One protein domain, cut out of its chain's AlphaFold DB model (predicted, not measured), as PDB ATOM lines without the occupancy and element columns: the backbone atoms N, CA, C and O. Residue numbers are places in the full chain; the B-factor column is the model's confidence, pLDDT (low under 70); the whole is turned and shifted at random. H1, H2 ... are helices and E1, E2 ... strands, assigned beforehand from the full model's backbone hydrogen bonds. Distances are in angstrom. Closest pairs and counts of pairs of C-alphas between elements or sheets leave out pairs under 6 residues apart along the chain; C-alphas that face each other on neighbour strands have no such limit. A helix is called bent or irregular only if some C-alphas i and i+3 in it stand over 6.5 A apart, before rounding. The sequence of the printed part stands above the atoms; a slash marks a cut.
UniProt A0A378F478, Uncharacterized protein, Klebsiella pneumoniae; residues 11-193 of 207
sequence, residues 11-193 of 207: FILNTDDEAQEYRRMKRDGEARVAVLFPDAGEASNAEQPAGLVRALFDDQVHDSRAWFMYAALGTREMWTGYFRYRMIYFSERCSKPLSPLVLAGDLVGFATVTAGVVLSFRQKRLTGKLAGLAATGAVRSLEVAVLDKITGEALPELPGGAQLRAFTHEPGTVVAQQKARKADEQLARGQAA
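What this domain is: This is residues 11 to 193 of the 207 residues of an uncharacterized protein of Klebsiella pneumoniae (UniProt A0A378F478). Look first for a long, loose shape: two long helices, H1 and H7, run out towards opposite ends from a short strand pair, E1 and E2, which lies near the middle. H1 leads to the small helices H2 and H3 at one end, residues 183 to 193 of H7 stick out at the other, and H4 lies off to one side. A second pair of strands, E3 and E4, makes a ribbon whose connecting stretch, with H5, reaches away from it. The printed part has 183 residues with seven named helices and four named strands, in the order E1 H1 H2 H3 H4 E2 E3 H5 E4 H6 H7; its class is mixed, and both two-stranded sheets are antiparallel. It is loose, with a radius of gyration of the C-alphas of 22.8 A, and elongated, spanning 78 by 43 by 32 A.

Where its parts are: Find C-alpha 11 at (206.205, 173.049, 135.283), where E1, residues 11 to 13, begins. H1, residues 15 to 36, starts at C-alpha 15, (215.301, 180.625, 138.905), and is 30.9 A long; it is irregular, but only just, with C-alphas 31 and 34 at 6.6 A. Next come H2, residues 42 to 45, H3, residues 49 to 59, and H4, residues 64 to 73. Read on to E2, residues 98 to 103, E3, residues 117 to 123 and 19.2 A long, H5, residues 131 to 134, E4, residues 142 to 148 and 19.4 A long, and H6, residues 161 to 164. H7, residues 171 to 193, runs 32.9 A to C-alpha 193 at (176.247, 170.119, 121.053).

How they stand to each other: Begin at E1 and E2, antiparallel neighbours, where N 12 and O 99 are 2.8 A apart. The closest C-alphas of E2 and H7 are those of Leu 98 and Pro 171, 6.3 A, and those of E2 and H6 are Pro 100 and Leu 164, 7.5 A. H1 touches H3 with residues 35 to 36 alone, at a steep tilt of 64 degrees, opposite ways; their closest C-alphas are those of Leu 36 and Ala 50, 5.0 A. H2 is close to H3 but not clearly touching, with Asn 45 and Gly 51 closest at 5.3 A between C-alphas. H4 and H5 touch no helix. E3 and E4 are antiparallel, with N 120 and O 145 at 2.8 A. Each O i to N i+4 pair is within hydrogen-bond range in H3, H4 and H7, and 13 of 18 in H1; H2, H5 and H6 are too short for one.

The domain as a whole: The C-alphas of Ala 40 and Ala 193, the two farthest apart, are 79.8 A from each other. The printed part has no cut. The links H4 to E2, E2 to E3 and E4 to H6 are long. The mean pLDDT of the printed part is 78.8, and it is under 70 at residues 15 to 17, 66 to 81, 112 to 116 and 122 to 143.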
ATOM      1  N   PHE A  11     205.979 171.951 134.361       86.56
ATOM      2  CA  PHE A  11     206.205 173.049 135.283       86.56
ATOM      3  C   PHE A  11     207.495 173.787 134.948       86.56
ATOM      4  O   PHE A  11     208.454 173.215 134.430       86.56
ATOM      5  N   ILE A  12     207.517 175.059 135.314       84.00
ATOM      6  CA  ILE A  12     208.700 175.905 135.327       84.00
ATOM      7  C   ILE A  12     209.201 176.003 136.762       84.00
ATOM      8  O   ILE A  12     208.411 176.135 137.700       84.00
ATOM      9  N   LEU A  13     210.523 175.955 136.910       79.75
ATOM     10  CA  LEU A  13     211.209 176.174 138.178       79.75
ATOM     11  C   LEU A  13     211.503 177.651 138.383       79.75
ATOM     12  O   LEU A  13     211.875 178.352 137.440       79.75
ATOM     13  N   ASN A  14     211.384 178.098 139.629       74.00
ATOM     14  CA  ASN A  14     211.818 179.432 139.991       74.00
ATOM     15  C   ASN A  14     213.351 179.513 139.932       74.00
ATOM     16  O   ASN A  14     214.061 178.811 140.654       74.00
ATOM     17  N   THR A  15     213.865 180.383 139.070       66.00
ATOM     18  CA  THR A  15     215.301 180.625 138.905       66.00
ATOM     19  C   THR A  15     215.915 181.423 140.058       66.00
ATOM     20  O   THR A  15     217.135 181.411 140.216       66.00
ATOM     21  N   ASP A  16     215.107 182.074 140.899       63.84
ATOM     22  CA  ASP A  16     215.605 182.783 142.086       63.84
ATOM     23  C   ASP A  16     216.096 181.825 143.178       63.84
ATOM     24  O   ASP A  16     217.082 182.107 143.870       63.84
ATOM     25  N   ASP A  17     215.448 180.667 143.306       68.25
ATOM     26  CA  ASP A  17     215.822 179.658 144.296       68.25
ATOM     27  C   ASP A  17     217.140 178.989 143.923       68.25
ATOM     28  O   ASP A  17     217.945 178.678 144.792       68.25
ATOM     29  N   GLU A  18     217.431 178.854 142.632       74.69
ATOM     30  CA  GLU A  18     218.653 178.222 142.143       74.69
ATOM     31  C   GLU A  18     219.926 178.878 142.698       74.69
ATOM     32  O   GLU A  18     220.845 178.195 143.153       74.69
ATOM     33  N   ALA A  19     219.982 180.211 142.705       75.94
ATOM     34  CA  ALA A  19     221.145 180.931 143.208       75.94
ATOM     35  C   ALA A  19     221.295 180.782 144.731       75.94
ATOM     36  O   ALA A  19     222.414 180.733 145.251       75.94
ATOM     37  N   GLN A  20     220.175 180.716 145.452       81.88
ATOM     38  CA  GLN A  20     220.162 180.512 146.900       81.88
ATOM     39  C   GLN A  20     220.544 179.075 147.267       81.88
ATOM     40  O   GLN A  20     221.346 178.873 148.181       81.88
ATOM     41  N   GLU A  21     220.027 178.088 146.535       85.88
ATOM     42  CA  GLU A  21     220.392 176.679 146.662       85.88
ATOM     43  C   GLU A  21     221.882 176.485 146.415       85.88
ATOM     44  O   GLU A  21     222.559 175.901 147.261       85.88
ATOM     45  N   TYR A  22     222.419 177.063 145.337       84.94
ATOM     46  CA  TYR A  22     223.851 177.027 145.056       84.94
ATOM     47  C   TYR A  22     224.669 177.557 146.236       84.94
ATOM     48  O   TYR A  22     225.583 176.880 146.702       84.94
ATOM     49  N   ARG A  23     224.338 178.750 146.757       85.75
ATOM     50  CA  ARG A  23     225.076 179.343 147.887       85.75
ATOM     51  C   ARG A  23     225.017 178.468 149.126       85.75
ATOM     52  O   ARG A  23     226.035 178.298 149.789       85.75
ATOM     53  N   ARG A  24     223.838 177.928 149.439       89.94
ATOM     54  CA  ARG A  24     223.644 177.058 150.598       89.94
ATOM     55  C   ARG A  24     224.456 175.777 150.451       89.94
ATOM     56  O   ARG A  24     225.239 175.463 151.337       89.94
ATOM     57  N   MET A  25     224.332 175.088 149.317       90.81
ATOM     58  CA  MET A  25     225.067 173.853 149.041       90.81
ATOM     59  C   MET A  25     226.578 174.082 149.023       90.81
ATOM     60  O   MET A  25     227.311 173.273 149.579       90.81
ATOM     61  N   LYS A  26     227.042 175.196 148.445       89.12
ATOM     62  CA  LYS A  26     228.459 175.570 148.445       89.12
ATOM     63  C   LYS A  26     228.975 175.787 149.863       89.12
ATOM     64  O   LYS A  26     229.912 175.112 150.260       89.12
ATOM     65  N   ARG A  27     228.328 176.658 150.640       92.75
ATOM     66  CA  ARG A  27     228.724 176.954 152.024       92.75
ATOM     67  C   ARG A  27     228.716 175.699 152.899       92.75
ATOM     68  O   ARG A  27     229.669 175.435 153.623       92.75
ATOM     69  N   ASP A  28     227.637 174.924 152.836       94.31
ATOM     70  CA  ASP A  28     227.478 173.723 153.657       94.31
ATOM     71  C   ASP A  28     228.407 172.586 153.183       94.31
ATOM     72  O   ASP A  28     228.738 171.694 153.963       94.31
ATOM     73  N   GLY A  29     228.815 172.595 151.910       92.44
ATOM     74  CA  GLY A  29     229.835 171.708 151.353       92.44
ATOM     75  C   GLY A  29     231.235 172.091 151.826       92.44
ATOM     76  O   GLY A  29     231.930 171.251 152.386       92.44
ATOM     77  N   GLU A  30     231.616 173.363 151.690       92.56
ATOM     78  CA  GLU A  30     232.900 173.910 152.158       92.56
ATOM     79  C   GLU A  30     233.123 173.627 153.649       92.56
ATOM     80  O   GLU A  30     234.193 173.164 154.034       92.56
ATOM     81  N   ALA A  31     232.087 173.798 154.476       92.38
ATOM     82  CA  ALA A  31     232.150 173.483 155.903       92.38
ATOM     83  C   ALA A  31     232.408 171.992 156.202       92.38
ATOM     84  O   ALA A  31     232.954 171.662 157.253       92.38
ATOM     85  N   ARG A  32     232.010 171.081 155.304       93.75
ATOM     86  CA  ARG A  32     232.166 169.626 155.482       93.75
ATOM     87  C   ARG A  32     233.453 169.080 154.880       93.75
ATOM     88  O   ARG A  32     233.946 168.071 155.376       93.75
ATOM     89  N   VAL A  33     234.006 169.725 153.850       93.56
ATOM     90  CA  VAL A  33     235.228 169.257 153.173       93.56
ATOM     91  C   VAL A  33     236.374 169.091 154.166       93.56
ATOM     92  O   VAL A  33     236.964 168.022 154.197       93.56
ATOM     93  N   ALA A  34     236.619 170.070 155.039       87.69
ATOM     94  CA  ALA A  34     237.704 169.992 156.026       87.69
ATOM     95  C   ALA A  34     237.521 168.866 157.066       87.69
ATOM     96  O   ALA A  34     238.490 168.391 157.650       87.69
ATOM     97  N   VAL A  35     236.279 168.430 157.307       90.69
ATOM     98  CA  VAL A  35     235.977 167.313 158.219       90.69
ATOM     99  C   VAL A  35     236.220 165.969 157.531       90.69
ATOM    100  O   VAL A  35     236.728 165.037 158.153       90.69
ATOM    101  N   LEU A  36     235.848 165.863 156.253       94.88
ATOM    102  CA  LEU A  36     235.986 164.639 155.459       94.88
ATOM    103  C   LEU A  36     237.428 164.416 154.982       94.88
ATOM    104  O   LEU A  36     237.903 163.281 154.993       94.88
ATOM    105  N   PHE A  37     238.121 165.499 154.629       95.12
ATOM    106  CA  PHE A  37     239.463 165.517 154.053       95.12
ATOM    107  C   PHE A  37     240.391 166.374 154.930       95.12
ATOM    108  O   PHE A  37     240.527 167.575 154.692       95.12
ATOM    109  N   PRO A  38     240.995 165.790 155.978       92.62
ATOM    110  CA  PRO A  38     241.904 166.513 156.858       92.62
ATOM    111  C   PRO A  38     243.240 166.803 156.161       92.62
ATOM    112  O   PRO A  38     243.710 166.006 155.350       92.62
ATOM    113  N   ASP A  39     243.910 167.889 156.556       92.38
ATOM    114  CA  ASP A  39     245.216 168.288 155.995       92.38
ATOM    115  C   ASP A  39     246.312 167.222 156.194       92.38
ATOM    116  O   ASP A  39     247.242 167.119 155.398       92.38
ATOM    117  N   ALA A  40     246.189 166.397 157.242       92.88
ATOM    118  CA  ALA A  40     247.087 165.271 157.519       92.88
ATOM    119  C   ALA A  40     246.901 164.077 156.555       92.88
ATOM    120  O   ALA A  40     247.655 163.105 156.629       92.88
ATOM    121  N   GLY A  41     245.922 164.154 155.648       93.19
ATOM    122  CA  GLY A  41     245.625 163.152 154.633       93.19
ATOM    123  C   GLY A  41     244.531 162.164 155.039       93.19
ATOM    124  O   GLY A  41     244.283 161.892 156.207       93.19
ATOM    125  N   GLU A  42     243.893 161.568 154.038       93.19
ATOM    126  CA  GLU A  42     242.748 160.655 154.173       93.19
ATOM    127  C   GLU A  42     242.987 159.418 155.056       93.19
ATOM    128  O   GLU A  42     242.054 158.896 155.667       93.19
ATOM    129  N   ALA A  43     244.231 158.943 155.146       93.88
ATOM    130  CA  ALA A  43     244.587 157.825 156.017       93.88
ATOM    131  C   ALA A  43     244.491 158.196 157.506       93.88
ATOM    132  O   ALA A  43     244.277 157.323 158.346       93.88
ATOM    133  N   SER A  44     244.615 159.485 157.852       94.69
ATOM    134  CA  SER A  44     244.631 159.939 159.244       94.69
ATOM    135  C   SER A  44     243.269 159.815 159.932       94.69
ATOM    136  O   SER A  44     243.203 159.869 161.159       94.69
ATOM    137  N   ASN A  45     242.179 159.688 159.167       94.75
ATOM    138  CA  ASN A  45     240.815 159.564 159.683       94.75
ATOM    139  C   ASN A  45     240.039 158.369 159.095       94.75
ATOM    140  O   ASN A  45     238.821 158.335 159.247       94.75
ATOM    141  N   ALA A  46     240.714 157.400 158.461       94.62
ATOM    142  CA  ALA A  46     240.075 156.288 157.746       94.62
ATOM    143  C   ALA A  46     239.044 155.519 158.598       94.62
ATOM    144  O   ALA A  46     237.912 155.331 158.166       94.62
ATOM    145  N   GLU A  47     239.404 155.173 159.837       95.94
ATOM    146  CA  GLU A  47     238.534 154.439 160.777       95.94
ATOM    147  C   GLU A  47     237.598 155.349 161.594       95.94
ATOM    148  O   GLU A  47     236.806 154.888 162.414       95.94
ATOM    149  N   GLN A  48     237.700 156.668 161.417       96.25
ATOM    150  CA  GLN A  48     236.836 157.638 162.090       96.25
ATOM    151  C   GLN A  48     235.533 157.818 161.299       96.25
ATOM    152  O   GLN A  48     235.505 157.554 160.095       96.25
ATOM    153  N   PRO A  49     234.456 158.354 161.910       96.44
ATOM    154  CA  PRO A  49     233.175 158.532 161.222       96.44
ATOM    155  C   PRO A  49     233.279 159.250 159.868       96.44
ATOM    156  O   PRO A  49     232.583 158.891 158.927       96.44
ATOM    157  N   ALA A  50     234.174 160.234 159.744       95.12
ATOM    158  CA  ALA A  50     234.409 160.953 158.495       95.12
ATOM    159  C   ALA A  50     235.028 160.071 157.391       95.12
ATOM    160  O   ALA A  50     234.577 160.134 156.245       95.12
ATOM    161  N   GLY A  51     236.008 159.229 157.731       96.62
ATOM    162  CA  GLY A  51     236.615 158.277 156.798       96.62
ATOM    163  C   GLY A  51     235.644 157.176 156.374       96.62
ATOM    164  O   GLY A  51     235.545 156.882 155.186       96.62
ATOM    165  N   LEU A  52     234.835 156.662 157.306       97.44
ATOM    166  CA  LEU A  52     233.791 155.676 157.000       97.44
ATOM    167  C   LEU A  52     232.703 156.246 156.080       97.44
ATOM    168  O   LEU A  52     232.244 155.568 155.162       97.44
ATOM    169  N   VAL A  53     232.299 157.505 156.288       96.56
ATOM    170  CA  VAL A  53     231.369 158.192 155.380       96.56
ATOM    171  C   VAL A  53     231.988 158.353 153.994       96.56
ATOM    172  O   VAL A  53     231.296 158.128 153.006       96.56
ATOM    173  N   ARG A  54     233.274 158.706 153.895       95.75
ATOM    174  CA  ARG A  54     233.965 158.800 152.603       95.75
ATOM    175  C   ARG A  54     233.981 157.450 151.876       95.75
ATOM    176  O   ARG A  54     233.519 157.398 150.743       95.75
ATOM    177  N   ALA A  55     234.364 156.368 152.555       96.19
ATOM    178  CA  ALA A  55     234.339 155.015 151.991       96.19
ATOM    179  C   ALA A  55     232.933 154.593 151.520       96.19
ATOM    180  O   ALA A  55     232.778 154.010 150.451       96.19
ATOM    181  N   LEU A  56     231.875 154.959 152.258       96.81
ATOM    182  CA  LEU A  56     230.494 154.728 151.819       96.81
ATOM    183  C   LEU A  56     230.196 155.410 150.473       96.81
ATOM    184  O   LEU A  56     229.546 154.811 149.614       96.81
ATOM    185  N   PHE A  57     230.630 156.660 150.290       94.12
ATOM    186  CA  PHE A  57     230.427 157.370 149.027       94.12
ATOM    187  C   PHE A  57     231.268 156.788 147.889       94.12
ATOM    188  O   PHE A  57     230.736 156.655 146.791       94.12
ATOM    189  N   ASP A  58     232.520 156.414 148.159       93.00
ATOM    190  CA  ASP A  58     233.434 155.857 147.157       93.00
ATOM    191  C   ASP A  58     232.961 154.482 146.655       93.00
ATOM    192  O   ASP A  58     232.943 154.234 145.448       93.00
ATOM    193  N   ASP A  59     232.512 153.613 147.567       95.69
ATOM    194  CA  ASP A  59     232.259 152.207 147.241       95.69
ATOM    195  C   ASP A  59     230.783 151.882 146.968       95.69
ATOM    196  O   ASP A  59     230.485 150.883 146.314       95.69
ATOM    197  N   GLN A  60     229.838 152.669 147.501       96.06
ATOM    198  CA  GLN A  60     228.411 152.299 147.503       96.06
ATOM    199  C   GLN A  60     227.496 153.328 146.828       96.06
ATOM    200  O   GLN A  60     226.472 152.961 146.234       96.06
ATOM    201  N   VAL A  61     227.813 154.624 146.910       92.25
ATOM    202  CA  VAL A  61     226.932 155.678 146.386       92.25
ATOM    203  C   VAL A  61     227.237 155.953 144.922       92.25
ATOM    204  O   VAL A  61     228.248 156.540 144.556       92.25
ATOM    205  N   HIS A  62     226.290 155.593 144.067       88.19
ATOM    206  CA  HIS A  62     226.432 155.782 142.633       88.19
ATOM    207  C   HIS A  62     226.050 157.204 142.210       88.19
ATOM    208  O   HIS A  62     224.980 157.712 142.560       88.19
ATOM    209  N   ASP A  63     226.884 157.815 141.367       85.19
ATOM    210  CA  ASP A  63     226.546 159.057 140.679       85.19
ATOM    211  C   ASP A  63     225.726 158.763 139.412       85.19
ATOM    212  O   ASP A  63     226.247 158.566 138.310       85.19
ATOM    213  N   SER A  64     224.401 158.756 139.569       77.69
ATOM    214  CA  SER A  64     223.465 158.552 138.457       77.69
ATOM    215  C   SER A  64     223.541 159.639 137.377       77.69
ATOM    216  O   SER A  64     223.132 159.395 136.240       77.69
ATOM    217  N   ARG A  65     224.086 160.824 137.687       72.81
ATOM    218  CA  ARG A  65     224.210 161.930 136.725       72.81
ATOM    219  C   ARG A  65     225.411 161.759 135.825       72.81
ATOM    220  O   ARG A  65     225.277 161.943 134.617       72.81
ATOM    221  N   ALA A  66     226.552 161.370 136.389       68.81
ATOM    222  CA  ALA A  66     227.741 161.063 135.604       68.81
ATOM    223  C   ALA A  66     227.446 159.963 134.575       68.81
ATOM    224  O   ALA A  66     227.814 160.107 133.411       68.81
ATOM    225  N   TRP A  67     226.706 158.919 134.968       64.19
ATOM    226  CA  TRP A  67     226.348 157.835 134.055       64.19
ATOM    227  C   TRP A  67     225.440 158.297 132.907       64.19
ATOM    228  O   TRP A  67     225.772 158.072 131.744       64.19
ATOM    229  N   PHE A  68     224.333 158.984 133.207       59.81
ATOM    230  CA  PHE A  68     223.382 159.418 132.180       59.81
ATOM    231  C   PHE A  68     223.990 160.447 131.214       59.81
ATOM    232  O   PHE A  68     223.858 160.321 129.997       59.81
ATOM    233  N   MET A  69     224.693 161.449 131.740       58.06
ATOM    234  CA  MET A  69     225.212 162.558 130.937       58.06
ATOM    235  C   MET A  69     226.454 162.185 130.140       58.06
ATOM    236  O   MET A  69     226.591 162.617 128.999       58.06
ATOM    237  N   TYR A  70     227.329 161.336 130.681       60.09
ATOM    238  CA  TYR A  70     228.447 160.822 129.901       60.09
ATOM    239  C   TYR A  70     227.965 159.879 128.791       60.09
ATOM    240  O   TYR A  70     228.406 160.017 127.653       60.09
ATOM    241  N   ALA A  71     227.013 158.984 129.087       61.88
ATOM    242  CA  ALA A  71     226.453 158.073 128.088       61.88
ATOM    243  C   ALA A  71     225.703 158.809 126.963       61.88
ATOM    244  O   ALA A  71     225.784 158.398 125.809       61.88
ATOM    245  N   ALA A  72     224.989 159.894 127.283       61.75
ATOM    246  CA  ALA A  72     224.200 160.638 126.302       61.75
ATOM    247  C   ALA A  72     224.982 161.747 125.575       61.75
ATOM    248  O   ALA A  72     224.706 162.023 124.410       61.75
ATOM    249  N   LEU A  73     225.916 162.424 126.255       63.66
ATOM    250  CA  LEU A  73     226.514 163.683 125.784       63.66
ATOM    251  C   LEU A  73     228.047 163.700 125.819       63.66
ATOM    252  O   LEU A  73     228.635 164.721 125.462       63.66
ATOM    253  N   GLY A  74     228.704 162.619 126.263       62.97
ATOM    254  CA  GLY A  74     230.169 162.495 126.301       62.97
ATOM    255  C   GLY A  74     230.881 163.575 127.126       62.97
ATOM    256  O   GLY A  74     232.089 163.763 127.005       62.97
ATOM    257  N   THR A  75     230.139 164.324 127.943       57.69
ATOM    258  CA  THR A  75     230.622 165.492 128.680       57.69
ATOM    259  C   THR A  75     230.098 165.462 130.112       57.69
ATOM    260  O   THR A  75     229.022 164.931 130.392       57.69
ATOM    261  N   ARG A  76     230.867 166.035 131.048       57.12
ATOM    262  CA  ARG A  76     230.372 166.316 132.406       57.12
ATOM    263  C   ARG A  76     229.389 167.489 132.318       57.12
ATOM    264  O   ARG A  76     229.645 168.426 131.565       57.12
ATOM    265  N   GLU A  77     228.276 167.441 133.058       55.19
ATOM    266  CA  GLU A  77     227.229 168.481 133.025       55.19
ATOM    267  C   GLU A  77     227.809 169.895 133.146       55.19
ATOM    268  O   GLU A  77     228.327 170.280 134.192       55.19
ATOM    269  N   MET A  78     227.678 170.684 132.078       43.12
ATOM    270  CA  MET A  78     228.258 172.027 132.008       43.12
ATOM    271  C   MET A  78     227.398 173.104 132.689       43.12
ATOM    272  O   MET A  78     227.929 174.151 133.051       43.12
ATOM    273  N   TRP A  79     226.084 172.885 132.846       48.06
ATOM    274  CA  TRP A  79     225.157 174.014 133.022       48.06
ATOM    275  C   TRP A  79     224.295 174.022 134.272       48.06
ATOM    276  O   TRP A  79     223.922 175.125 134.631       48.06
ATOM    277  N   THR A  80     224.003 172.889 134.928       54.09
ATOM    278  CA  THR A  80     223.382 172.806 136.269       54.09
ATOM    279  C   THR A  80     222.898 171.392 136.562       54.09
ATOM    280  O   THR A  80     221.944 170.935 135.937       54.09
ATOM    281  N   GLY A  81     223.443 170.759 137.594       62.88
ATOM    282  CA  GLY A  81     222.813 169.575 138.175       62.88
ATOM    283  C   GLY A  81     223.189 169.389 139.628       62.88
ATOM    284  O   GLY A  81     222.305 169.362 140.483       62.88
ATOM    285  N   TYR A  82     224.488 169.333 139.942       76.88
ATOM    286  CA  TYR A  82     224.966 169.080 141.312       76.88
ATOM    287  C   TYR A  82     224.494 170.101 142.347       76.88
ATOM    288  O   TYR A  82     224.161 169.714 143.459       76.88
ATOM    289  N   PHE A  83     224.378 171.373 141.971       81.69
ATOM    290  CA  PHE A  83     224.044 172.462 142.892       81.69
ATOM    291  C   PHE A  83     222.560 172.842 142.891       81.69
ATOM    292  O   PHE A  83     222.210 174.019 142.908       81.69
ATOM    293  N   ARG A  84     221.684 171.838 142.837       83.62
ATOM    294  CA  ARG A  84     220.244 172.008 143.040       83.62
ATOM    295  C   ARG A  84     219.729 170.905 143.948       83.62
ATOM    296  O   ARG A  84     220.060 169.734 143.749       83.62
ATOM    297  N   TYR A  85     218.861 171.254 144.893       86.88
ATOM    298  CA  TYR A  85     218.171 170.244 145.690       86.88
ATOM    299  C   TYR A  85     217.234 169.416 144.814       86.88
ATOM    300  O   TYR A  85     216.711 169.884 143.797       86.88
ATOM    301  N   ARG A  86     216.997 168.167 145.211       87.12
ATOM    302  CA  ARG A  86     216.019 167.317 144.538       87.12
ATOM    303  C   ARG A  86     214.616 167.884 144.759       87.12
ATOM    304  O   ARG A  86     214.265 168.276 145.870       87.12
ATOM    305  N   MET A  87     213.815 167.920 143.698       87.44
ATOM    306  CA  MET A  87     212.385 168.195 143.828       87.44
ATOM    307  C   MET A  87     211.704 166.996 144.479       87.44
ATOM    308  O   MET A  87     211.911 165.861 144.050       87.44
ATOM    309  N   ILE A  88     210.911 167.255 145.512       91.19
ATOM    310  CA  ILE A  88     210.175 166.232 146.246       91.19
ATOM    311  C   ILE A  88     208.716 166.663 146.283       91.19
ATOM    312  O   ILE A  88     208.408 167.780 146.699       91.19
ATOM    313  N   TYR A  89     207.839 165.763 145.852       90.81
ATOM    314  CA  TYR A  89     206.397 165.936 145.943       90.81
ATOM    315  C   TYR A  89     205.886 165.240 147.202       90.81
ATOM    316  O   TYR A  89     206.303 164.124 147.513       90.81
ATOM    317  N   PHE A  90     204.988 165.904 147.917       93.19
ATOM    318  CA  PHE A  90     204.302 165.366 149.081       93.19
ATOM    319  C   PHE A  90     202.811 165.670 148.950       93.19
ATOM    320  O   PHE A  90     202.367 166.778 149.255       93.19
ATOM    321  N   SER A  91     202.055 164.679 148.463       92.25
ATOM    322  CA  SER A  91     200.657 164.864 148.053       92.25
ATOM    323  C   SER A  91     200.554 166.042 147.071       92.25
ATOM    324  O   SER A  91     201.276 166.064 146.074       92.25
ATOM    325  N   GLU A  92     199.722 167.037 147.363       92.06
ATOM    326  CA  GLU A  92     199.512 168.205 146.505       92.06
ATOM    327  C   GLU A  92     200.662 169.224 146.563       92.06
ATOM    328  O   GLU A  92     200.688 170.178 145.779       92.06
ATOM    329  N   ARG A  93     201.622 169.040 147.480       93.81
ATOM    330  CA  ARG A  93     202.703 169.992 147.751       93.81
ATOM    331  C   ARG A  93     204.020 169.603 147.089       93.81
ATOM    332  O   ARG A  93     204.305 168.429 146.872       93.81
ATOM    333  N   CYS A  94     204.867 170.593 146.825       92.62
ATOM    334  CA  CYS A  94     206.235 170.405 146.352       92.62
ATOM    335  C   CYS A  94     207.230 171.175 147.225       92.62
ATOM    336  O   CYS A  94     206.965 172.294 147.674       92.62
ATOM    337  N   SER A  95     208.405 170.577 147.442       90.81
ATOM    338  CA  SER A  95     209.513 171.204 148.172       90.81
ATOM    339  C   SER A  95     210.002 172.497 147.517       90.81
ATOM    340  O   SER A  95     210.570 173.344 148.202       90.81
ATOM    341  N   LYS A  96     209.758 172.664 146.213       89.44
ATOM    342  CA  LYS A  96     210.108 173.856 145.443       89.44
ATOM    343  C   LYS A  96     208.861 174.514 144.865       89.44
ATOM    344  O   LYS A  96     207.935 173.793 144.485       89.44
ATOM    345  N   PRO A  97     208.836 175.849 144.755       88.62
ATOM    346  CA  PRO A  97     207.735 176.528 144.110       88.62
ATOM    347  C   PRO A  97     207.778 176.271 142.598       88.62
ATOM    348  O   PRO A  97     208.818 176.418 141.950       88.62
ATOM    349  N   LEU A  98     206.640 175.877 142.034       88.75
ATOM    350  CA  LEU A  98     206.480 175.544 140.622       88.75
ATOM    351  C   LEU A  98     205.427 176.445 139.984       88.75
ATOM    352  O   LEU A  98     204.380 176.692 140.577       88.75
ATOM    353  N   SER A  99     205.690 176.896 138.761       88.25
ATOM    354  CA  SER A  99     204.692 177.553 137.912       88.25
ATOM    355  C   SER A  99     204.189 176.544 136.883       88.25
ATOM    356  O   SER A  99     205.011 176.001 136.139       88.25
ATOM    357  N   PRO A 100     202.880 176.272 136.781       88.56
ATOM    358  CA  PRO A 100     202.358 175.406 135.730       88.56
ATOM    359  C   PRO A 100     202.518 176.074 134.360       88.56
ATOM    360  O   PRO A 100     202.326 177.279 134.212       88.56
ATOM    361  N   LEU A 101     202.883 175.280 133.358       85.00
ATOM    362  CA  LEU A 101     203.019 175.724 131.974       85.00
ATOM    363  C   LEU A 101     202.072 174.955 131.060       85.00
ATOM    364  O   LEU A 101     201.309 175.568 130.323       85.00
ATOM    365  N   VAL A 102     202.090 173.625 131.141       83.44
ATOM    366  CA  VAL A 102     201.177 172.758 130.387       83.44
ATOM    367  C   VAL A 102     200.462 171.834 131.357       83.44
ATOM    368  O   VAL A 102     201.113 171.171 132.165       83.44
ATOM    369  N   LEU A 103     199.133 171.786 131.284       82.12
ATOM    370  CA  LEU A 103     198.285 170.920 132.099       82.12
ATOM    371  C   LEU A 103     197.251 170.227 131.219       82.12
ATOM    372  O   LEU A 103     196.491 170.879 130.512       82.12
ATOM    373  N   ALA A 104     197.223 168.891 131.259       74.44
ATOM    374  CA  ALA A 104     196.300 168.073 130.462       74.44
ATOM    375  C   ALA A 104     196.292 168.429 128.955       74.44
ATOM    376  O   ALA A 104     195.241 168.384 128.313       74.44
ATOM    377  N   GLY A 105     197.457 168.799 128.409       73.19
ATOM    378  CA  GLY A 105     197.635 169.205 127.010       73.19
ATOM    379  C   GLY A 105     197.348 170.681 126.715       73.19
ATOM    380  O   GLY A 105     197.687 171.135 125.627       73.19
ATOM    381  N   ASP A 106     196.798 171.438 127.669       77.25
ATOM    382  CA  ASP A 106     196.506 172.860 127.488       77.25
ATOM    383  C   ASP A 106     197.616 173.731 128.064       77.25
ATOM    384  O   ASP A 106     198.208 173.436 129.107       77.25
ATOM    385  N   LEU A 107     197.877 174.839 127.380       82.12
ATOM    386  CA  LEU A 107     198.810 175.857 127.820       82.12
ATOM    387  C   LEU A 107     198.133 176.746 128.870       82.12
ATOM    388  O   LEU A 107     197.136 177.416 128.600       82.12
ATOM    389  N   VAL A 108     198.662 176.747 130.089       84.62
ATOM    390  CA  VAL A 108     198.011 177.415 131.220       84.62
ATOM    391  C   VAL A 108     198.052 178.928 131.035       84.62
ATOM    392  O   VAL A 108     199.124 179.515 130.934       84.62
ATOM    393  N   GLY A 109     196.880 179.564 131.023       82.94
ATOM    394  CA  GLY A 109     196.748 181.020 130.927       82.94
ATOM    395  C   GLY A 109     196.802 181.593 129.509       82.94
ATOM    396  O   GLY A 109     196.761 182.808 129.367       82.94
ATOM    397  N   PHE A 110     196.839 180.760 128.470       82.81
ATOM    398  CA  PHE A 110     196.850 181.193 127.069       82.81
ATOM    399  C   PHE A 110     195.735 180.513 126.277       82.81
ATOM    400  O   PHE A 110     195.243 179.454 126.667       82.81
ATOM    401  N   ALA A 111     195.343 181.113 125.154       75.81
ATOM    402  CA  ALA A 111     194.414 180.476 124.225       75.81
ATOM    403  C   ALA A 111     195.023 179.191 123.623       75.81
ATOM    404  O   ALA A 111     196.186 179.175 123.219       75.81
ATOM    405  N   THR A 112     194.237 178.110 123.563       66.12
ATOM    406  CA  THR A 112     194.658 176.821 122.990       66.12
ATOM    407  C   THR A 112     194.861 176.933 121.479       66.12
ATOM    408  O   THR A 112     194.029 177.516 120.786       66.12
ATOM    409  N   VAL A 113     195.925 176.316 120.957       62.84
ATOM    410  CA  VAL A 113     196.227 176.290 119.515       62.84
ATOM    411  C   VAL A 113     196.391 174.868 119.014       62.84
ATOM    412  O   VAL A 113     197.069 174.048 119.632       62.84
ATOM    413  N   THR A 114     195.790 174.580 117.864       59.28
ATOM    414  CA  THR A 114     195.700 173.234 117.280       59.28
ATOM    415  C   THR A 114     197.012 172.747 116.661       59.28
ATOM    416  O   THR A 114     197.210 171.545 116.518       59.28
ATOM    417  N   ALA A 115     197.913 173.660 116.283       64.88
ATOM    418  CA  ALA A 115     199.111 173.354 115.492       64.88
ATOM    419  C   ALA A 115     200.413 173.219 116.310       64.88
ATOM    420  O   ALA A 115     201.488 172.973 115.748       64.88
ATOM    421  N   GLY A 116     200.323 173.350 117.636       67.69
ATOM    422  CA  GLY A 116     201.461 173.334 118.553       67.69
ATOM    423  C   GLY A 116     202.066 174.718 118.802       67.69
ATOM    424  O   GLY A 116     201.762 175.691 118.117       67.69
ATOM    425  N   VAL A 117     202.933 174.800 119.813       73.44
ATOM    426  CA  VAL A 117     203.477 176.070 120.322       73.44
ATOM    427  C   VAL A 117     205.000 176.052 120.423       73.44
ATOM    428  O   VAL A 117     205.624 175.010 120.654       73.44
ATOM    429  N   VAL A 118     205.606 177.230 120.289       76.06
ATOM    430  CA  VAL A 118     207.020 177.472 120.579       76.06
ATOM    431  C   VAL A 118     207.125 178.235 121.894       76.06
ATOM    432  O   VAL A 118     206.575 179.321 122.052       76.06
ATOM    433  N   LEU A 119     207.859 177.661 122.844       75.81
ATOM    434  CA  LEU A 119     208.172 178.304 124.114       75.81
ATOM    435  C   LEU A 119     209.520 179.010 123.996       75.81
ATOM    436  O   LEU A 119     210.545 178.366 123.765       75.81
ATOM    437  N   SER A 120     209.516 180.328 124.165       73.69
ATOM    438  CA  SER A 120     210.725 181.135 124.260       73.69
ATOM    439  C   SER A 120     210.922 181.565 125.706       73.69
ATOM    440  O   SER A 120     210.102 182.274 126.286       73.69
ATOM    441  N   PHE A 121     212.032 181.124 126.289       74.19
ATOM    442  CA  PHE A 121     212.424 181.491 127.639       74.19
ATOM    443  C   PHE A 121     213.431 182.633 127.563       74.19
ATOM    444  O   PHE A 121     214.530 182.469 127.029       74.19
ATOM    445  N   ARG A 122     213.063 183.797 128.097       68.06
ATOM    446  CA  ARG A 122     213.968 184.935 128.238       68.06
ATOM    447  C   ARG A 122     214.271 185.146 129.704       68.06
ATOM    448  O   ARG A 122     213.385 185.362 130.521       68.06
ATOM    449  N   GLN A 123     215.551 185.121 130.035       62.72
ATOM    450  CA  GLN A 123     215.994 185.502 131.361       62.72
ATOM    451  C   GLN A 123     216.155 187.024 131.393       62.72
ATOM    452  O   GLN A 123     216.984 187.566 130.651       62.72
ATOM    453  N   LYS A 124     215.395 187.731 132.237       59.81
ATOM    454  CA  LYS A 124     215.620 189.170 132.416       59.81
ATOM    455  C   LYS A 124     217.001 189.374 133.035       59.81
ATOM    456  O   LYS A 124     217.302 188.877 134.120       59.81
ATOM    457  N   ARG A 125     217.867 190.098 132.325       49.00
ATOM    458  CA  ARG A 125     219.102 190.636 132.899       49.00
ATOM    459  C   ARG A 125     218.746 191.963 133.555       49.00
ATOM    460  O   ARG A 125     218.353 192.897 132.861       49.00
ATOM    461  N   LEU A 126     218.876 192.047 134.875       50.50
ATOM    462  CA  LEU A 126     218.832 193.334 135.567       50.50
ATOM    463  C   LEU A 126     219.999 194.191 135.055       50.50
ATOM    464  O   LEU A 126     221.162 193.809 135.177       50.50
ATOM    465  N   THR A 127     219.688 195.328 134.438       42.84
ATOM    466  CA  THR A 127     220.666 196.323 133.977       42.84
ATOM    467  C   THR A 127     220.667 197.518 134.938       42.84
ATOM    468  O   THR A 127     219.626 197.896 135.470       42.84
ATOM    469  N   GLY A 128     221.843 198.096 135.213       51.41
ATOM    470  CA  GLY A 128     222.017 199.248 136.118       51.41
ATOM    471  C   GLY A 128     222.679 198.908 137.463       51.41
ATOM    472  O   GLY A 128     223.255 197.837 137.616       51.41
ATOM    473  N   LYS A 129     222.606 199.816 138.456       47.41
ATOM    474  CA  LYS A 129     223.253 199.701 139.793       47.41
ATOM    475  C   LYS A 129     222.928 198.404 140.568       47.41
ATOM    476  O   LYS A 129     223.647 198.051 141.496       47.41
ATOM    477  N   LEU A 130     221.893 197.672 140.156       48.62
ATOM    478  CA  LEU A 130     221.513 196.349 140.667       48.62
ATOM    479  C   LEU A 130     222.379 195.198 140.115       48.62
ATOM    480  O   LEU A 130     222.397 194.122 140.701       48.62
ATOM    481  N   ALA A 131     223.151 195.417 139.046       43.66
ATOM    482  CA  ALA A 131     224.114 194.446 138.521       43.66
ATOM    483  C   ALA A 131     225.282 194.199 139.497       43.66
ATOM    484  O   ALA A 131     225.764 193.074 139.604       43.66
ATOM    485  N   GLY A 132     225.680 195.211 140.281       43.25
ATOM    486  CA  GLY A 132     226.656 195.042 141.368       43.25
ATOM    487  C   GLY A 132     226.133 194.156 142.508       43.25
ATOM    488  O   GLY A 132     226.890 193.402 143.106       43.25
ATOM    489  N   LEU A 133     224.815 194.164 142.734       44.78
ATOM    490  CA  LEU A 133     224.110 193.282 143.676       44.78
ATOM    491  C   LEU A 133     223.752 191.913 143.053       44.78
ATOM    492  O   LEU A 133     223.381 190.968 143.754       44.78
ATOM    493  N   ALA A 134     223.900 191.754 141.737       41.03
ATOM    494  CA  ALA A 134     223.741 190.468 141.061       41.03
ATOM    495  C   ALA A 134     224.973 189.563 141.237       41.03
ATOM    496  O   ALA A 134     224.818 188.341 141.243       41.03
ATOM    497  N   ALA A 135     226.161 190.125 141.509       42.03
ATOM    498  CA  ALA A 135     227.303 189.352 142.015       42.03
ATOM    499  C   ALA A 135     226.976 188.662 143.358       42.03
ATOM    500  O   ALA A 135     227.511 187.599 143.665       42.03
ATOM    501  N   THR A 136     226.018 189.215 144.113       44.31
ATOM    502  CA  THR A 136     225.469 188.636 145.348       44.31
ATOM    503  C   THR A 136     224.169 187.847 145.159       44.31
ATOM    504  O   THR A 136     223.651 187.312 146.136       44.31
ATOM    505  N   GLY A 137     223.663 187.683 143.925       40.31
ATOM    506  CA  GLY A 137     222.536 186.786 143.645       40.31
ATOM    507  C   GLY A 137     221.150 187.348 143.467       40.31
ATOM    508  O   GLY A 137     220.204 186.581 143.626       40.31
ATOM    509  N   ALA A 138     221.013 188.639 143.205       40.12
ATOM    510  CA  ALA A 138     219.704 189.244 143.044       40.12
ATOM    511  C   ALA A 138     219.007 188.772 141.751       40.12
ATOM    512  O   ALA A 138     219.480 189.038 140.647       40.12
ATOM    513  N   VAL A 139     217.895 188.065 141.958       43.44
ATOM    514  CA  VAL A 139     216.679 187.938 141.140       43.44
ATOM    515  C   VAL A 139     216.884 187.775 139.627       43.44
ATOM    516  O   VAL A 139     217.088 188.738 138.885       43.44
ATOM    517  N   ARG A 140     216.756 186.535 139.151       49.34
ATOM    518  CA  ARG A 140     216.627 186.199 137.729       49.34
ATOM    519  C   ARG A 140     215.162 185.853 137.504       49.34
ATOM    520  O   ARG A 140     214.765 184.733 137.790       49.34
ATOM    521  N   SER A 141     214.362 186.768 136.960       54.84
ATOM    522  CA  SER A 141     213.003 186.418 136.536       54.84
ATOM    523  C   SER A 141     213.028 185.781 135.145       54.84
ATOM    524  O   SER A 141     213.624 186.313 134.199       54.84
ATOM    525  N   LEU A 142     212.414 184.603 135.039       63.06
ATOM    526  CA  LEU A 142     212.208 183.905 133.778       63.06
ATOM    527  C   LEU A 142     210.901 184.395 133.160       63.06
ATOM    528  O   LEU A 142     209.830 184.227 133.736       63.06
ATOM    529  N   GLU A 143     210.990 185.002 131.986       69.69
ATOM    530  CA  GLU A 143     209.831 185.400 131.203       69.69
ATOM    531  C   GLU A 143     209.598 184.355 130.113       69.69
ATOM    532  O   GLU A 143     210.516 183.976 129.378       69.69
ATOM    533  N   VAL A 144     208.368 183.856 130.042       71.75
ATOM    534  CA  VAL A 144     207.962 182.832 129.081       71.75
ATOM    535  C   VAL A 144     207.101 183.511 128.036       71.75
ATOM    536  O   VAL A 144     205.971 183.904 128.323       71.75
ATOM    537  N   ALA A 145     207.639 183.648 126.830       76.50
ATOM    538  CA  ALA A 145     206.856 184.024 125.668       76.50
ATOM    539  C   ALA A 145     206.376 182.748 124.978       76.50
ATOM    540  O   ALA A 145     207.176 181.847 124.705       76.50
ATOM    541  N   VAL A 146     205.074 182.672 124.708       78.19
ATOM    542  CA  VAL A 146     204.490 181.545 123.987       78.19
ATOM    543  C   VAL A 146     204.051 182.010 122.615       78.19
ATOM    544  O   VAL A 146     203.271 182.954 122.503       78.19
ATOM    545  N   LEU A 147     204.603 181.374 121.590       80.75
ATOM    546  CA  LEU A 147     204.398 181.733 120.196       80.75
ATOM    547  C   LEU A 147     203.640 180.616 119.478       80.75
ATOM    548  O   LEU A 147     203.896 179.431 119.729       80.75
ATOM    549  N   ASP A 148     202.743 180.984 118.571       78.31
ATOM    550  CA  ASP A 148     202.159 180.042 117.621       78.31
ATOM    551  C   ASP A 148     203.258 179.481 116.709       78.31
ATOM    552  O   ASP A 148     204.140 180.203 116.239       78.31
ATOM    553  N   LYS A 149     203.242 178.167 116.475       78.19
ATOM    554  CA  LYS A 149     204.296 177.505 115.698       78.19
ATOM    555  C   LYS A 149     204.250 177.850 114.206       78.19
ATOM    556  O   LYS A 149     205.293 177.798 113.559       78.19
ATOM    557  N   ILE A 150     203.070 178.135 113.658       79.62
ATOM    558  CA  ILE A 150     202.874 178.415 112.233       79.62
ATOM    559  C   ILE A 150     203.172 179.886 111.944       79.62
ATOM    560  O   ILE A 150     203.939 180.179 111.029       79.62
ATOM    561  N   THR A 151     202.583 180.805 112.709       81.56
ATOM    562  CA  THR A 151     202.707 182.250 112.461       81.56
ATOM    563  C   THR A 151     203.926 182.864 113.143       81.56
ATOM    564  O   THR A 151     204.423 183.896 112.701       81.56
ATOM    565  N   GLY A 152     204.431 182.243 114.214       80.50
ATOM    566  CA  GLY A 152     205.494 182.804 115.049       80.50
ATOM    567  C   GLY A 152     205.036 183.962 115.942       80.50
ATOM    568  O   GLY A 152     205.863 184.554 116.638       80.50
ATOM    569  N   GLU A 153     203.743 184.293 115.942       83.69
ATOM    570  CA  GLU A 153     203.178 185.394 116.722       83.69
ATOM    571  C   GLU A 153     202.889 184.982 118.168       83.69
ATOM    572  O   GLU A 153     202.665 183.809 118.468       83.69
ATOM    573  N   ALA A 154     202.893 185.953 119.084       82.69
ATOM    574  CA  ALA A 154     202.607 185.699 120.491       82.69
ATOM    575  C   ALA A 154     201.136 185.331 120.705       82.69
ATOM    576  O   ALA A 154     200.236 186.027 120.235       82.69
ATOM    577  N   LEU A 155     200.897 184.264 121.467       81.56
ATOM    578  CA  LEU A 155     199.541 183.893 121.841       81.56
ATOM    579  C   LEU A 155     198.956 184.897 122.834       81.56
ATOM    580  O   LEU A 155     199.651 185.311 123.768       81.56
ATOM    581  N   PRO A 156     197.670 185.254 122.679       82.62
ATOM    582  CA  PRO A 156     197.004 186.126 123.625       82.62
ATOM    583  C   PRO A 156     196.891 185.435 124.985       82.62
ATOM    584  O   PRO A 156     196.480 184.273 125.097       82.62
ATOM    585  N   GLU A 157     197.255 186.176 126.027       83.50
ATOM    586  CA  GLU A 157     197.048 185.757 127.405       83.50
ATOM    587  C   GLU A 157     195.564 185.896 127.764       83.50
ATOM    588  O   GLU A 157     194.922 186.906 127.468       83.50
ATOM    589  N   LEU A 158     195.008 184.864 128.394       83.94
ATOM    590  CA  LEU A 158     193.626 184.880 128.858       83.94
ATOM    591  C   LEU A 158     193.502 185.738 130.129       83.94
ATOM    592  O   LEU A 158     194.446 185.803 130.923       83.94
ATOM    593  N   PRO A 159     192.334 186.352 130.389       82.69
ATOM    594  CA  PRO A 159     192.083 187.034 131.654       82.69
ATOM    595  C   PRO A 159     192.377 186.115 132.849       82.69
ATOM    596  O   PRO A 159     191.893 184.985 132.909       82.69
ATOM    597  N   GLY A 160     193.197 186.581 133.794       81.75
ATOM    598  CA  GLY A 160     193.618 185.775 134.948       81.75
ATOM    599  C   GLY A 160     194.745 184.764 134.668       81.75
ATOM    600  O   GLY A 160     195.123 184.004 135.561       81.75
ATOM    601  N   GLY A 161     195.292 184.726 133.446       81.81
ATOM    602  CA  GLY A 161     196.323 183.769 133.035       81.81
ATOM    603  C   GLY A 161     197.607 183.848 133.865       81.81
ATOM    604  O   GLY A 161     198.195 182.815 134.190       81.81
ATOM    605  N   ALA A 162     198.005 185.048 134.281       81.56
ATOM    606  CA  ALA A 162     199.179 185.268 135.118       81.56
ATOM    607  C   ALA A 162     199.011 184.653 136.515       81.56
ATOM    608  O   ALA A 162     199.940 184.041 137.034       81.56
ATOM    609  N   GLN A 163     197.819 184.763 137.107       83.31
ATOM    610  CA  GLN A 163     197.503 184.192 138.418       83.31
ATOM    611  C   GLN A 163     197.527 182.662 138.374       83.31
ATOM    612  O   GLN A 163     198.041 182.031 139.292       83.31
ATOM    613  N   LEU A 164     197.037 182.062 137.284       82.50
ATOM    614  CA  LEU A 164     197.097 180.611 137.085       82.50
ATOM    615  C   LEU A 164     198.530 180.087 136.939       82.50
ATOM    616  O   LEU A 164     198.786 178.928 137.249       82.50
ATOM    617  N   ARG A 165     199.456 180.937 136.483       86.69
ATOM    618  CA  ARG A 165     200.891 180.649 136.349       86.69
ATOM    619  C   ARG A 165     201.720 181.173 137.526       86.69
ATOM    620  O   ARG A 165     202.944 181.231 137.441       86.69
ATOM    621  N   ALA A 166     201.089 181.579 138.624       86.75
ATOM    622  CA  ALA A 166     201.835 181.986 139.802       86.75
ATOM    623  C   ALA A 166     202.637 180.796 140.355       86.75
ATOM    624  O   ALA A 166     202.154 179.664 140.414       86.75
ATOM    625  N   PHE A 167     203.875 181.060 140.772       88.81
ATOM    626  CA  PHE A 167     204.700 180.060 141.437       88.81
ATOM    627  C   PHE A 167     204.060 179.637 142.762       88.81
ATOM    628  O   PHE A 167     203.727 180.481 143.593       88.81
ATOM    629  N   THR A 168     203.913 178.329 142.969       90.06
ATOM    630  CA  THR A 168     203.259 177.776 144.159       90.06
ATOM    631  C   THR A 168     203.967 176.534 144.691       90.06
ATOM    632  O   THR A 168     204.516 175.733 143.935       90.06
ATOM    633  N   HIS A 169     203.915 176.352 146.010       92.75
ATOM    634  CA  HIS A 169     204.301 175.107 146.677       92.75
ATOM    635  C   HIS A 169     203.197 174.049 146.658       92.75
ATOM    636  O   HIS A 169     203.411 172.969 147.195       92.75
ATOM    637  N   GLU A 170     202.041 174.333 146.057       93.50
ATOM    638  CA  GLU A 170     200.894 173.422 145.962       93.50
ATOM    639  C   GLU A 170     200.532 173.121 144.496       93.50
ATOM    640  O   GLU A 170     199.408 173.379 144.054       93.50
ATOM    641  N   PRO A 171     201.488 172.620 143.686       90.88
ATOM    642  CA  PRO A 171     201.251 172.384 142.263       90.88
ATOM    643  C   PRO A 171     200.142 171.359 142.008       90.88
ATOM    644  O   PRO A 171     199.469 171.445 140.983       90.88
ATOM    645  N   GLY A 172     199.932 170.408 142.921       89.62
ATOM    646  CA  GLY A 172     198.881 169.406 142.788       89.62
ATOM    647  C   GLY A 172     197.478 170.012 142.891       89.62
ATOM    648  O   GLY A 172     196.637 169.749 142.030       89.62
ATOM    649  N   THR A 173     197.271 170.955 143.819       91.12
ATOM    650  CA  THR A 173     196.018 171.719 143.936       91.12
ATOM    651  C   THR A 173     195.690 172.436 142.628       91.12
ATOM    652  O   THR A 173     194.557 172.381 142.147       91.12
ATOM    653  N   VAL A 174     196.693 173.060 142.001       89.06
ATOM    654  CA  VAL A 174     196.511 173.754 140.718       89.06
ATOM    655  C   VAL A 174     196.179 172.770 139.594       89.06
ATOM    656  O   VAL A 174     195.277 173.026 138.798       89.06
ATOM    657  N   VAL A 175     196.851 171.616 139.542       88.88
ATOM    658  CA  VAL A 175     196.541 170.551 138.574       88.88
ATOM    659  C   VAL A 175     195.100 170.061 138.744       88.88
ATOM    660  O   VAL A 175     194.390 169.913 137.748       88.88
ATOM    661  N   ALA A 176     194.657 169.819 139.978       88.94
ATOM    662  CA  ALA A 176     193.314 169.333 140.277       88.94
ATOM    663  C   ALA A 176     192.235 170.342 139.855       88.94
ATOM    664  O   ALA A 176     191.296 169.974 139.148       88.94
ATOM    665  N   GLN A 177     192.412 171.622 140.197       87.44
ATOM    666  CA  GLN A 177     191.499 172.699 139.794       87.44
ATOM    667  C   GLN A 177     191.392 172.824 138.270       87.44
ATOM    668  O   GLN A 177     190.298 172.966 137.727       87.44
ATOM    669  N   GLN A 178     192.519 172.730 137.562       84.38
ATOM    670  CA  GLN A 178     192.548 172.833 136.101       84.38
ATOM    671  C   GLN A 178     191.883 171.637 135.421       84.38
ATOM    672  O   GLN A 178     191.148 171.815 134.449       84.38
ATOM    673  N   LYS A 179     192.078 170.427 135.955       85.62
ATOM    674  CA  LYS A 179     191.375 169.230 135.480       85.62
ATOM    675  C   LYS A 179     189.864 169.340 135.681       85.62
ATOM    676  O   LYS A 179     189.129 169.024 134.752       85.62
ATOM    677  N   ALA A 180     189.417 169.806 136.850       87.50
ATOM    678  CA  ALA A 180     187.995 170.001 137.136       87.50
ATOM    679  C   ALA A 180     187.364 171.014 136.171       87.50
ATOM    680  O   ALA A 180     186.409 170.683 135.477       87.50
ATOM    681  N   ARG A 181     187.986 172.191 136.009       83.81
ATOM    682  CA  ARG A 181     187.517 173.214 135.061       83.81
ATOM    683  C   ARG A 181     187.407 172.676 133.634       83.81
ATOM    684  O   ARG A 181     186.426 172.936 132.948       83.81
ATOM    685  N   LYS A 182     188.399 171.903 133.184       81.00
ATOM    686  CA  LYS A 182     188.386 171.298 131.847       81.00
ATOM    687  C   LYS A 182     187.258 170.278 131.687       81.00
ATOM    688  O   LYS A 182     186.646 170.224 130.623       81.00
ATOM    689  N   ALA A 183     186.987 169.478 132.716       85.94
ATOM    690  CA  ALA A 183     185.867 168.542 132.705       85.94
ATOM    691  C   ALA A 183     184.525 169.284 132.596       85.94
ATOM    692  O   ALA A 183     183.696 168.903 131.771       85.94
ATOM    693  N   ASP A 184     184.356 170.384 133.333       87.62
ATOM    694  CA  ASP A 184     183.154 171.222 133.265       87.62
ATOM    695  C   ASP A 184     182.985 171.868 131.881       87.62
ATOM    696  O   ASP A 184     181.896 171.846 131.309       87.62
ATOM    697  N   GLU A 185     184.065 172.387 131.285       84.50
ATOM    698  CA  GLU A 185     184.045 172.938 129.923       84.50
ATOM    699  C   GLU A 185     183.681 171.880 128.873       84.50
ATOM    700  O   GLU A 185     182.928 172.160 127.938       84.50
ATOM    701  N   GLN A 186     184.206 170.659 129.008       84.00
ATOM    702  CA  GLN A 186     183.870 169.548 128.118       84.00
ATOM    703  C   GLN A 186     182.411 169.124 128.275       84.00
ATOM    704  O   GLN A 186     181.738 168.905 127.267       84.00
ATOM    705  N   LEU A 187     181.912 169.058 129.510       88.31
ATOM    706  CA  LEU A 187     180.515 168.751 129.792       88.31
ATOM    707  C   LEU A 187     179.589 169.813 129.190       88.31
ATOM    708  O   LEU A 187     178.653 169.462 128.477       88.31
ATOM    709  N   ALA A 188     179.886 171.096 129.402       87.75
ATOM    710  CA  ALA A 188     179.105 172.204 128.855       87.75
ATOM    711  C   ALA A 188     179.102 172.208 127.317       87.75
ATOM    712  O   ALA A 188     178.053 172.394 126.702       87.75
ATOM    713  N   ARG A 189     180.252 171.946 126.675       85.31
ATOM    714  CA  ARG A 189     180.324 171.793 125.208       85.31
ATOM    715  C   ARG A 189     179.514 170.598 124.722       85.31
ATOM    716  O   ARG A 189     178.824 170.719 123.717       85.31
ATOM    717  N   GLY A 190     179.589 169.469 125.425       85.75
ATOM    718  CA  GLY A 190     178.798 168.281 125.119       85.75
ATOM    719  C   GLY A 190     177.301 168.573 125.189       85.75
ATOM    720  O   GLY A 190     176.587 168.286 124.238       85.75
ATOM    721  N   GLN A 191     176.849 169.223 126.265       86.44
ATOM    722  CA  GLN A 191     175.456 169.642 126.441       86.44
ATOM    723  C   GLN A 191     174.999 170.620 125.353       86.44
ATOM    724  O   GLN A 191     173.912 170.455 124.811       86.44
ATOM    725  N   ALA A 192     175.827 171.604 124.992       84.75
ATOM    726  CA  ALA A 192     175.512 172.568 123.937       84.75
ATOM    727  C   ALA A 192     175.494 171.951 122.526       84.75
ATOM    728  O   ALA A 192     174.836 172.478 121.633       84.75
ATOM    729  N   ALA A 193     176.222 170.851 122.316       82.19
ATOM    730  CA  ALA A 193     176.247 170.119 121.053       82.19
ATOM    731  C   ALA A 193     175.076 169.130 120.900       82.19
ATOM    732  O   ALA A 193     174.900 168.579 119.813       82.19
TER     733      ALA A 193